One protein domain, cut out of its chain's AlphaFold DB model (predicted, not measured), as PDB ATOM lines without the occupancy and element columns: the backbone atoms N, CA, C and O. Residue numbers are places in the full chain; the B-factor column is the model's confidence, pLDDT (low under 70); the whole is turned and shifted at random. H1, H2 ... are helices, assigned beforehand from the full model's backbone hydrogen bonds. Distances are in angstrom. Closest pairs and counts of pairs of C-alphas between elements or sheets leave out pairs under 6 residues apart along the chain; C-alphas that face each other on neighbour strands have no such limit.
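This is residues 34 to 105 of the 106 residues of an uncharacterized protein of Altererythrobacter epoxidivorans (UniProt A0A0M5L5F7). Two helices, H1 and H2, cross steeply and run opposite ways, and a third, H3, packs with its first part on the first part of H1 and on residues 78 to 82 of H2, then splays away as an arm. Its end and the last two printed residues, residues 98 to 105 in sum, stick out free of the rest. The printed part has 72 residues with three named helices, in the order H1, H2, H3, and no named strand; the class is all helix. The whole is compact, with a radius of gyration of the C-alphas of 12.8 A, and the C-alphas span 38 by 29 by 17 A.

H1, residues 39 to 60, touches H2, residues 66 to 84, with 18 pairs of C-alphas within 8 A. Their closest C-alphas, those of Ser 53 and Thr 73, are 5.0 A apart. H1 and H2 stand at a steep tilt of 48 degrees and run opposite ways. H3, residues 87 to 103, touches H1 with residues 88 to 93 alone, and H1 touches it with residues 39 to 46 alone; the closest C-alphas, those of Gln 42 and Leu 89, are 6.0 A apart. H1 and H3 run the same way at a steep tilt of 67 degrees. H2 and H3 form a helical hairpin, at a shallow tilt of 21 degrees, opposite ways. They touch through residues 78 to 82 of H2 and 89 to 93 of H3 alone, and the closest C-alphas, those of Val 81 and Gln 90, are 6.3 A apart. The helix packing is mostly crossed, but only just, with 1 of the 3 touching pairs at a shallow tilt. In H1, H2 and H3 every O i to N i+4 pair is within hydrogen-bond range.

H1 begins at C-alpha 39, at (29.066, -47.925, -27.736), and measures 31.5 A from first to last C-alpha. It is the longest helix, with 22 residues. H2 has 19 residues and measures 26.9 A, ending at C-alpha 84, at (33.449, -39.448, -15.968). H3 has 17 residues and measures 25.2 A, ending at C-alpha 103, at (6.525, -42.883, -22.652).

The two C-alphas farthest apart, those of Ser 37 and Phe 63, are 38.5 A apart. Without residues 98 to 105 the body has 64 residues and spans 38 by 18 by 17 A. The printed part has no cut, and both links, H1 to H2 with 5 residues and H2 to H3 with 2, are tight. The mean pLDDT of the printed part is 86.2, and residues 99 to 105 are under 70.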
ATOM      1  N   SER A  34      38.526 -48.998 -20.600       91.25
ATOM      2  CA  SER A  34      38.040 -49.883 -21.668       91.25
ATOM      3  C   SER A  34      36.517 -49.866 -21.829       91.25
ATOM      4  O   SER A  34      36.017 -50.205 -22.894       91.25
ATOM      5  N   GLU A  35      35.766 -49.479 -20.798       92.19
ATOM      6  CA  GLU A  35      34.304 -49.388 -20.864       92.19
ATOM      7  C   GLU A  35      33.830 -48.197 -21.701       92.19
ATOM      8  O   GLU A  35      32.728 -48.237 -22.236       92.19
ATOM      9  N   LEU A  36      34.685 -47.194 -21.911       94.62
ATOM     10  CA  LEU A  36      34.402 -46.056 -22.788       94.62
ATOM     11  C   LEU A  36      34.760 -46.322 -24.254       94.62
ATOM     12  O   LEU A  36      34.474 -45.504 -25.116       94.62
ATOM     13  N   SER A  37      35.397 -47.458 -24.558       92.38
ATOM     14  CA  SER A  37      35.993 -47.692 -25.880       92.38
ATOM     15  C   SER A  37      34.997 -48.054 -26.982       92.38
ATOM     16  O   SER A  37      35.327 -47.938 -28.161       92.38
ATOM     17  N   THR A  38      33.796 -48.517 -26.627       94.31
ATOM     18  CA  THR A  38      32.777 -48.931 -27.598       94.31
ATOM     19  C   THR A  38      31.380 -48.500 -27.157       94.31
ATOM     20  O   THR A  38      31.111 -48.487 -25.954       94.31
ATOM     21  N   PRO A  39      30.444 -48.266 -28.093       91.25
ATOM     22  CA  PRO A  39      29.066 -47.925 -27.736       91.25
ATOM     23  C   PRO A  39      28.388 -48.988 -26.859       91.25
ATOM     24  O   PRO A  39      27.670 -48.672 -25.915       91.25
ATOM     25  N   ALA A  40      28.655 -50.273 -27.122       92.62
ATOM     26  CA  ALA A  40      28.085 -51.370 -26.342       92.62
ATOM     27  C   ALA A  40      28.596 -51.377 -24.891       92.62
ATOM     28  O   ALA A  40      27.828 -51.618 -23.962       92.62
ATOM     29  N   SER A  41      29.886 -51.095 -24.685       93.19
ATOM     30  CA  SER A  41      30.460 -51.017 -23.342       93.19
ATOM     31  C   SER A  41      30.041 -49.746 -22.599       93.19
ATOM     32  O   SER A  41      29.829 -49.809 -21.393       93.19
ATOM     33  N   GLN A  42      29.849 -48.629 -23.308       93.19
ATOM     34  CA  GLN A  42      29.321 -47.386 -22.737       93.19
ATOM     35  C   GLN A  42      27.876 -47.566 -22.259       93.19
ATOM     36  O   GLN A  42      27.550 -47.181 -21.140       93.19
ATOM     37  N   ALA A  43      27.027 -48.236 -23.047       93.69
ATOM     38  CA  ALA A  43      25.668 -48.577 -22.629       93.69
ATOM     39  C   ALA A  43      25.661 -49.472 -21.375       93.69
ATOM     40  O   ALA A  43      24.923 -49.215 -20.426       93.69
ATOM     41  N   ALA A  44      26.541 -50.480 -21.321       94.44
ATOM     42  CA  ALA A  44      26.688 -51.332 -20.139       94.44
ATOM     43  C   ALA A  44      27.201 -50.558 -18.908       94.44
ATOM     44  O   ALA A  44      26.784 -50.824 -17.776       94.44
ATOM     45  N   LEU A  45      28.097 -49.587 -19.109       95.25
ATOM     46  CA  LEU A  45      28.562 -48.691 -18.052       95.25
ATOM     47  C   LEU A  45      27.415 -47.819 -17.525       95.25
ATOM     48  O   LEU A  45      27.251 -47.703 -16.311       95.25
ATOM     49  N   LEU A  46      26.594 -47.265 -18.415       94.62
ATOM     50  CA  LEU A  46      25.446 -46.435 -18.058       94.62
ATOM     51  C   LEU A  46      24.399 -47.216 -17.244       94.62
ATOM     52  O   LEU A  46      23.926 -46.729 -16.215       94.62
ATOM     53  N   GLU A  47      24.112 -48.464 -17.627       94.50
ATOM     54  CA  GLU A  47      23.231 -49.358 -16.864       94.50
ATOM     55  C   GLU A  47      23.793 -49.641 -15.459       94.50
ATOM     56  O   GLU A  47      23.073 -49.598 -14.454       94.50
ATOM     57  N   ARG A  48      25.106 -49.884 -15.355       95.31
ATOM     58  CA  ARG A  48      25.779 -50.070 -14.064       95.31
ATOM     59  C   ARG A  48      25.694 -48.829 -13.180       95.31
ATOM     60  O   ARG A  48      25.458 -48.984 -11.981       95.31
ATOM     61  N   ILE A  49      25.893 -47.635 -13.747       94.12
ATOM     62  CA  ILE A  49      25.742 -46.358 -13.036       94.12
ATOM     63  C   ILE A  49      24.323 -46.262 -12.480       94.12
ATOM     64  O   ILE A  49      24.145 -46.030 -11.288       94.12
ATOM     65  N   GLU A  50      23.303 -46.533 -13.291       93.56
ATOM     66  CA  GLU A  50      21.912 -46.457 -12.849       93.56
ATOM     67  C   GLU A  50      21.589 -47.446 -11.717       93.56
ATOM     68  O   GLU A  50      20.956 -47.085 -10.720       93.56
ATOM     69  N   LEU A  51      22.036 -48.699 -11.837       93.69
ATOM     70  CA  LEU A  51      21.861 -49.710 -10.790       93.69
ATOM     71  C   LEU A  51      22.547 -49.307  -9.487       93.69
ATOM     72  O   LEU A  51      22.016 -49.549  -8.398       93.69
ATOM     73  N   TYR A  52      23.730 -48.718  -9.597       93.00
ATOM     74  CA  TYR A  52      24.483 -48.227  -8.462       93.00
ATOM     75  C   TYR A  52      23.769 -47.038  -7.799       93.00
ATOM     76  O   TYR A  52      23.509 -47.098  -6.595       93.00
ATOM     77  N   SER A  53      23.325 -46.045  -8.574       91.38
ATOM     78  CA  SER A  53      22.571 -44.889  -8.076       91.38
ATOM     79  C   SER A  53      21.294 -45.310  -7.347       91.38
ATOM     80  O   SER A  53      21.045 -44.879  -6.222       91.38
ATOM     81  N   LYS A  54      20.528 -46.256  -7.912       90.56
ATOM     82  CA  LYS A  54      19.327 -46.819  -7.262       90.56
ATOM     83  C   LYS A  54      19.639 -47.437  -5.900       90.56
ATOM     84  O   LYS A  54      18.858 -47.289  -4.958       90.56
ATOM     85  N   LYS A  55      20.749 -48.173  -5.791       89.69
ATOM     86  CA  LYS A  55      21.170 -48.814  -4.536       89.69
ATOM     87  C   LYS A  55      21.629 -47.779  -3.510       89.69
ATOM     88  O   LYS A  55      21.215 -47.881  -2.358       89.69
ATOM     89  N   ALA A  56      22.426 -46.796  -3.925       88.69
ATOM     90  CA  ALA A  56      22.904 -45.720  -3.061       88.69
ATOM     91  C   ALA A  56      21.731 -44.908  -2.486       88.69
ATOM     92  O   ALA A  56      21.589 -44.806  -1.268       88.69
ATOM     93  N   CYS A  57      20.803 -44.466  -3.338       88.19
ATOM     94  CA  CYS A  57      19.632 -43.689  -2.922       88.19
ATOM     95  C   CYS A  57      18.692 -44.457  -1.982       88.19
ATOM     96  O   CYS A  57      18.194 -43.900  -1.006       88.19
ATOM     97  N   LYS A  58      18.479 -45.761  -2.218       85.31
ATOM     98  CA  LYS A  58      17.700 -46.605  -1.294       85.31
ATOM     99  C   LYS A  58      18.400 -46.817   0.048       85.31
ATOM    100  O   LYS A  58      17.721 -46.946   1.062       85.31
ATOM    101  N   ARG A  59      19.734 -46.890   0.065       79.31
ATOM    102  CA  ARG A  59      20.512 -47.080   1.297       79.31
ATOM    103  C   ARG A  59      20.523 -45.822   2.161       79.31
ATOM    104  O   ARG A  59      20.379 -45.946   3.371       79.31
ATOM    105  N   GLY A  60      20.644 -44.648   1.541       74.94
ATOM    106  CA  GLY A  60      20.618 -43.361   2.241       74.94
ATOM    107  C   GLY A  60      19.271 -43.061   2.905       74.94
ATOM    108  O   GLY A  60      19.227 -42.396   3.935       74.94
ATOM    109  N   SER A  61      18.166 -43.586   2.362       76.06
ATOM    110  CA  SER A  61      16.848 -43.467   2.991       76.06
ATOM    111  C   SER A  61      15.904 -44.612   2.582       76.06
ATOM    112  O   SER A  61      15.186 -44.506   1.584       76.06
ATOM    113  N   PRO A  62      15.850 -45.721   3.349       78.88
ATOM    114  CA  PRO A  62      15.033 -46.892   3.003       78.88
ATOM    115  C   PRO A  62      13.522 -46.633   3.081       78.88
ATOM    116  O   PRO A  62      12.739 -47.395   2.519       78.88
ATOM    117  N   PHE A  63      13.115 -45.558   3.761       86.38
ATOM    118  CA  PHE A  63      11.721 -45.134   3.893       86.38
ATOM    119  C   PHE A  63      11.357 -43.973   2.956       86.38
ATOM    120  O   PHE A  63      10.245 -43.453   3.039       86.38
ATOM    121  N   ALA A  64      12.273 -43.543   2.079       81.75
ATOM    122  CA  ALA A  64      11.985 -42.473   1.135       81.75
ATOM    123  C   ALA A  64      10.853 -42.870   0.169       81.75
ATOM    124  O   ALA A  64      10.801 -44.014  -0.298       81.75
ATOM    125  N   PRO A  65       9.958 -41.927  -0.180       87.25
ATOM    126  CA  PRO A  65       8.948 -42.173  -1.197       87.25
ATOM    127  C   PRO A  65       9.606 -42.477  -2.549       87.25
ATOM    128  O   PRO A  65      10.703 -42.007  -2.853       87.25
ATOM    129  N   LEU A  66       8.909 -43.242  -3.396       85.00
ATOM    130  CA  LEU A  66       9.434 -43.673  -4.699       85.00
ATOM    131  C   LEU A  66       9.863 -42.506  -5.600       85.00
ATOM    132  O   LEU A  66      10.811 -42.666  -6.363       85.00
ATOM    133  N   SER A  67       9.186 -41.358  -5.521       86.31
ATOM    134  CA  SER A  67       9.574 -40.140  -6.242       86.31
ATOM    135  C   SER A  67      10.937 -39.627  -5.785       86.31
ATOM    136  O   SER A  67      11.824 -39.487  -6.612       86.31
ATOM    137  N   ALA A  68      11.158 -39.489  -4.475       84.56
ATOM    138  CA  ALA A  68      12.444 -39.048  -3.936       84.56
ATOM    139  C   ALA A  68      13.591 -40.010  -4.297       84.56
ATOM    140  O   ALA A  68      14.701 -39.573  -4.587       84.56
ATOM    141  N   VAL A  69      13.329 -41.323  -4.334       87.38
ATOM    142  CA  VAL A  69      14.325 -42.307  -4.795       87.38
ATOM    143  C   VAL A  69      14.628 -42.134  -6.286       87.38
ATOM    144  O   VAL A  69      15.784 -42.281  -6.681       87.38
ATOM    145  N   LYS A  70      13.622 -41.832  -7.117       87.62
ATOM    146  CA  LYS A  70      13.810 -41.564  -8.550       87.62
ATOM    147  C   LYS A  70      14.609 -40.287  -8.787       87.62
ATOM    148  O   LYS A  70      15.574 -40.348  -9.541       87.62
ATOM    149  N   ASP A  71      14.251 -39.199  -8.113       88.75
ATOM    150  CA  ASP A  71      14.929 -37.905  -8.235       88.75
ATOM    151  C   ASP A  71      16.398 -38.047  -7.817       88.75
ATOM    152  O   ASP A  71      17.298 -37.767  -8.602       88.75
ATOM    153  N   CYS A  72      16.654 -38.664  -6.655       89.44
ATOM    154  CA  CYS A  72      18.011 -38.988  -6.210       89.44
ATOM    155  C   CYS A  72      18.772 -39.863  -7.219       89.44
ATOM    156  O   CYS A  72      19.946 -39.626  -7.490       89.44
ATOM    157  N   THR A  73      18.119 -40.886  -7.786       90.50
ATOM    158  CA  THR A  73      18.761 -41.774  -8.767       90.50
ATOM    159  C   THR A  73      19.173 -40.995 -10.013       90.50
ATOM    160  O   THR A  73      20.271 -41.218 -10.521       90.50
ATOM    161  N   SER A  74      18.301 -40.109 -10.500       90.88
ATOM    162  CA  SER A  74      18.553 -39.270 -11.671       90.88
ATOM    163  C   SER A  74      19.709 -38.306 -11.418       90.88
ATOM    164  O   SER A  74      20.662 -38.275 -12.194       90.88
ATOM    165  N   ASP A  75      19.674 -37.595 -10.291       91.00
ATOM    166  CA  ASP A  75      20.706 -36.628  -9.917       91.00
ATOM    167  C   ASP A  75      22.068 -37.299  -9.722       91.00
ATOM    168  O   ASP A  75      23.088 -36.794 -10.190       91.00
ATOM    169  N   LEU A  76      22.105 -38.460  -9.060       91.25
ATOM    170  CA  LEU A  76      23.347 -39.200  -8.843       91.25
ATOM    171  C   LEU A  76      23.876 -39.818 -10.144       91.25
ATOM    172  O   LEU A  76      25.084 -39.835 -10.361       91.25
ATOM    173  N   LYS A  77      22.995 -40.293 -11.039       93.06
ATOM    174  CA  LYS A  77      23.386 -40.748 -12.385       93.06
ATOM    175  C   LYS A  77      24.042 -39.606 -13.167       93.06
ATOM    176  O   LYS A  77      25.127 -39.824 -13.695       93.06
ATOM    177  N   SER A  78      23.439 -38.412 -13.185       91.88
ATOM    178  CA  SER A  78      24.015 -37.233 -13.853       91.88
ATOM    179  C   SER A  78      25.391 -36.899 -13.289       91.88
ATOM    180  O   SER A  78      26.358 -36.867 -14.035       91.88
ATOM    181  N   GLN A  79      25.512 -36.775 -11.964       91.50
ATOM    182  CA  GLN A  79      26.789 -36.463 -11.312       91.50
ATOM    183  C   GLN A  79      27.893 -37.474 -11.646       91.50
ATOM    184  O   GLN A  79      29.040 -37.082 -11.850       91.50
ATOM    185  N   LEU A  80      27.569 -38.770 -11.714       92.38
ATOM    186  CA  LEU A  80      28.537 -39.812 -12.066       92.38
ATOM    187  C   LEU A  80      28.942 -39.757 -13.544       92.38
ATOM    188  O   LEU A  80      30.123 -39.902 -13.845       92.38
ATOM    189  N   VAL A  81      27.995 -39.532 -14.458       93.56
ATOM    190  CA  VAL A  81      28.291 -39.369 -15.891       93.56
ATOM    191  C   VAL A  81      29.132 -38.109 -16.127       93.56
ATOM    192  O   VAL A  81      30.141 -38.170 -16.831       93.56
ATOM    193  N   ASP A  82      28.790 -37.000 -15.472       93.06
ATOM    194  CA  ASP A  82      29.529 -35.737 -15.546       93.06
ATOM    195  C   ASP A  82      30.945 -35.867 -14.979       93.06
ATOM    196  O   ASP A  82      31.897 -35.353 -15.564       93.06
ATOM    197  N   ALA A  83      31.110 -36.601 -13.874       91.31
ATOM    198  CA  ALA A  83      32.418 -36.868 -13.284       91.31
ATOM    199  C   ALA A  83      33.311 -37.747 -14.179       91.31
ATOM    200  O   ALA A  83      34.533 -37.597 -14.151       91.31
ATOM    201  N   ILE A  84      32.721 -38.654 -14.966       92.19
ATOM    202  CA  ILE A  84      33.449 -39.448 -15.968       92.19
ATOM    203  C   ILE A  84      33.879 -38.561 -17.146       92.19
ATOM    204  O   ILE A  84      34.990 -38.726 -17.651       92.19
ATOM    205  N   GLY A  85      33.029 -37.616 -17.563       91.38
ATOM    206  CA  GLY A  85      33.370 -36.582 -18.544       91.38
ATOM    207  C   GLY A  85      33.550 -37.084 -19.981       91.38
ATOM    208  O   GLY A  85      34.257 -36.450 -20.763       91.38
ATOM    209  N   ASP A  86      32.945 -38.223 -20.330       92.88
ATOM    210  CA  ASP A  86      32.984 -38.786 -21.683       92.88
ATOM    211  C   ASP A  86      31.789 -38.277 -22.523       92.88
ATOM    212  O   ASP A  86      30.641 -38.512 -22.132       92.88
ATOM    213  N   PRO A  87      32.018 -37.592 -23.664       92.31
ATOM    214  CA  PRO A  87      30.938 -36.991 -24.454       92.31
ATOM    215  C   PRO A  87      29.920 -37.998 -24.997       92.31
ATOM    216  O   PRO A  87      28.725 -37.716 -25.023       92.31
ATOM    217  N   GLU A  88      30.369 -39.180 -25.421       92.06
ATOM    218  CA  GLU A  88      29.475 -40.207 -25.966       92.06
ATOM    219  C   GLU A  88      28.591 -40.793 -24.859       92.06
ATOM    220  O   GLU A  88      27.384 -40.969 -25.039       92.06
ATOM    221  N   LEU A  89      29.162 -41.017 -23.671       91.88
ATOM    222  CA  LEU A  89      28.402 -41.445 -22.499       91.88
ATOM    223  C   LEU A  89      27.350 -40.406 -22.070       91.88
ATOM    224  O   LEU A  89      26.242 -40.791 -21.692       91.88
ATOM    225  N   GLN A  90      27.667 -39.109 -22.150       92.88
ATOM    226  CA  GLN A  90      26.714 -38.022 -21.886       92.88
ATOM    227  C   GLN A  90      25.543 -38.040 -22.876       92.88
ATOM    228  O   GLN A  90      24.387 -38.027 -22.453       92.88
ATOM    229  N   ILE A  91      25.824 -38.167 -24.177       91.50
ATOM    230  CA  ILE A  91      24.790 -38.259 -25.221       91.50
ATOM    231  C   ILE A  91      23.870 -39.463 -24.969       91.50
ATOM    232  O   ILE A  91      22.646 -39.344 -25.058       91.50
ATOM    233  N   LEU A  92      24.438 -40.621 -24.622       89.62
ATOM    234  CA  LEU A  92      23.655 -41.816 -24.293       89.62
ATOM    235  C   LEU A  92      22.762 -41.596 -23.061       89.62
ATOM    236  O   LEU A  92      21.596 -41.999 -23.068       89.62
ATOM    237  N   ALA A  93      23.278 -40.931 -22.025       90.19
ATOM    238  CA  ALA A  93      22.517 -40.613 -20.819       90.19
ATOM    239  C   ALA A  93      21.325 -39.682 -21.103       90.19
ATOM    240  O   ALA A  93      20.222 -39.919 -20.599       90.19
ATOM    241  N   GLU A  94      21.520 -38.664 -21.942       88.00
ATOM    242  CA  GLU A  94      20.457 -37.749 -22.366       88.00
ATOM    243  C   GLU A  94      19.371 -38.480 -23.169       88.00
ATOM    244  O   GLU A  94      18.181 -38.329 -22.881       88.00
ATOM    245  N   GLN A  95      19.761 -39.341 -24.115       86.94
ATOM    246  CA  GLN A  95      18.817 -40.093 -24.950       86.94
ATOM    247  C   GLN A  95      17.894 -41.006 -24.131       86.94
ATOM    248  O   GLN A  95      16.690 -41.063 -24.399       86.94
ATOM    249  N   GLU A  96      18.408 -41.691 -23.104       80.75
ATOM    250  CA  GLU A  96      17.570 -42.509 -22.215       80.75
ATOM    251  C   GLU A  96      16.529 -41.672 -21.459       80.75
ATOM    252  O   GLU A  96      15.380 -42.097 -21.290       80.75
ATOM    253  N   SER A  97      16.909 -40.464 -21.034       74.88
ATOM    254  CA  SER A  97      16.008 -39.567 -20.310       74.88
ATOM    255  C   SER A  97      14.834 -39.104 -21.186       74.88
ATOM    256  O   SER A  97      13.682 -39.110 -20.741       74.88
ATOM    257  N   GLU A  98      15.079 -38.804 -22.467       70.12
ATOM    258  CA  GLU A  98      14.038 -38.364 -23.403       70.12
ATOM    259  C   GLU A  98      13.035 -39.474 -23.745       70.12
ATOM    260  O   GLU A  98      11.827 -39.228 -23.858       70.12
ATOM    261  N   VAL A  99      13.513 -40.715 -23.894       66.19
ATOM    262  CA  VAL A  99      12.655 -41.881 -24.163       66.19
ATOM    263  C   VAL A  99      11.682 -42.112 -23.001       66.19
ATOM    264  O   VAL A  99      10.499 -42.400 -23.223       66.19
ATOM    265  N   PHE A 100      12.135 -41.913 -21.762       55.41
ATOM    266  CA  PHE A 100      11.281 -42.016 -20.581       55.41
ATOM    267  C   PHE A 100      10.204 -40.915 -20.537       55.41
ATOM    268  O   PHE A 100       9.029 -41.196 -20.287       55.41
ATOM    269  N   VAL A 101      10.555 -39.666 -20.863       59.09
ATOM    270  CA  VAL A 101       9.589 -38.547 -20.901       59.09
ATOM    271  C   VAL A 101       8.497 -38.777 -21.950       59.09
ATOM    272  O   VAL A 101       7.322 -38.492 -21.705       59.09
ATOM    273  N   ARG A 102       8.854 -39.326 -23.117       58.09
ATOM    274  CA  ARG A 102       7.885 -39.617 -24.187       58.09
ATOM    275  C   ARG A 102       6.922 -40.752 -23.835       58.09
ATOM    276  O   ARG A 102       5.780 -40.730 -24.289       58.09
ATOM    277  N   THR A 103       7.352 -41.725 -23.036       54.69
ATOM    278  CA  THR A 103       6.525 -42.883 -22.652       54.69
ATOM    279  C   THR A 103       5.621 -42.612 -21.449       54.69
ATOM    280  O   THR A 103       4.522 -43.156 -21.397       54.69
ATOM    281  N   ALA A 104       6.009 -41.720 -20.531       51.94
ATOM    282  CA  ALA A 104       5.208 -41.354 -19.358       51.94
ATOM    283  C   ALA A 104       4.016 -40.409 -19.654       51.94
ATOM    284  O   ALA A 104       3.220 -40.134 -18.759       51.94
ATOM    285  N   ARG A 105       3.887 -39.892 -20.886       50.62
ATOM    286  CA  ARG A 105       2.862 -38.909 -21.299       50.62
ATOM    287  C   ARG A 105       1.599 -39.508 -21.953       50.62
ATOM    288  O   ARG A 105       0.900 -38.783 -22.660       50.62
TER     289      ARG A 105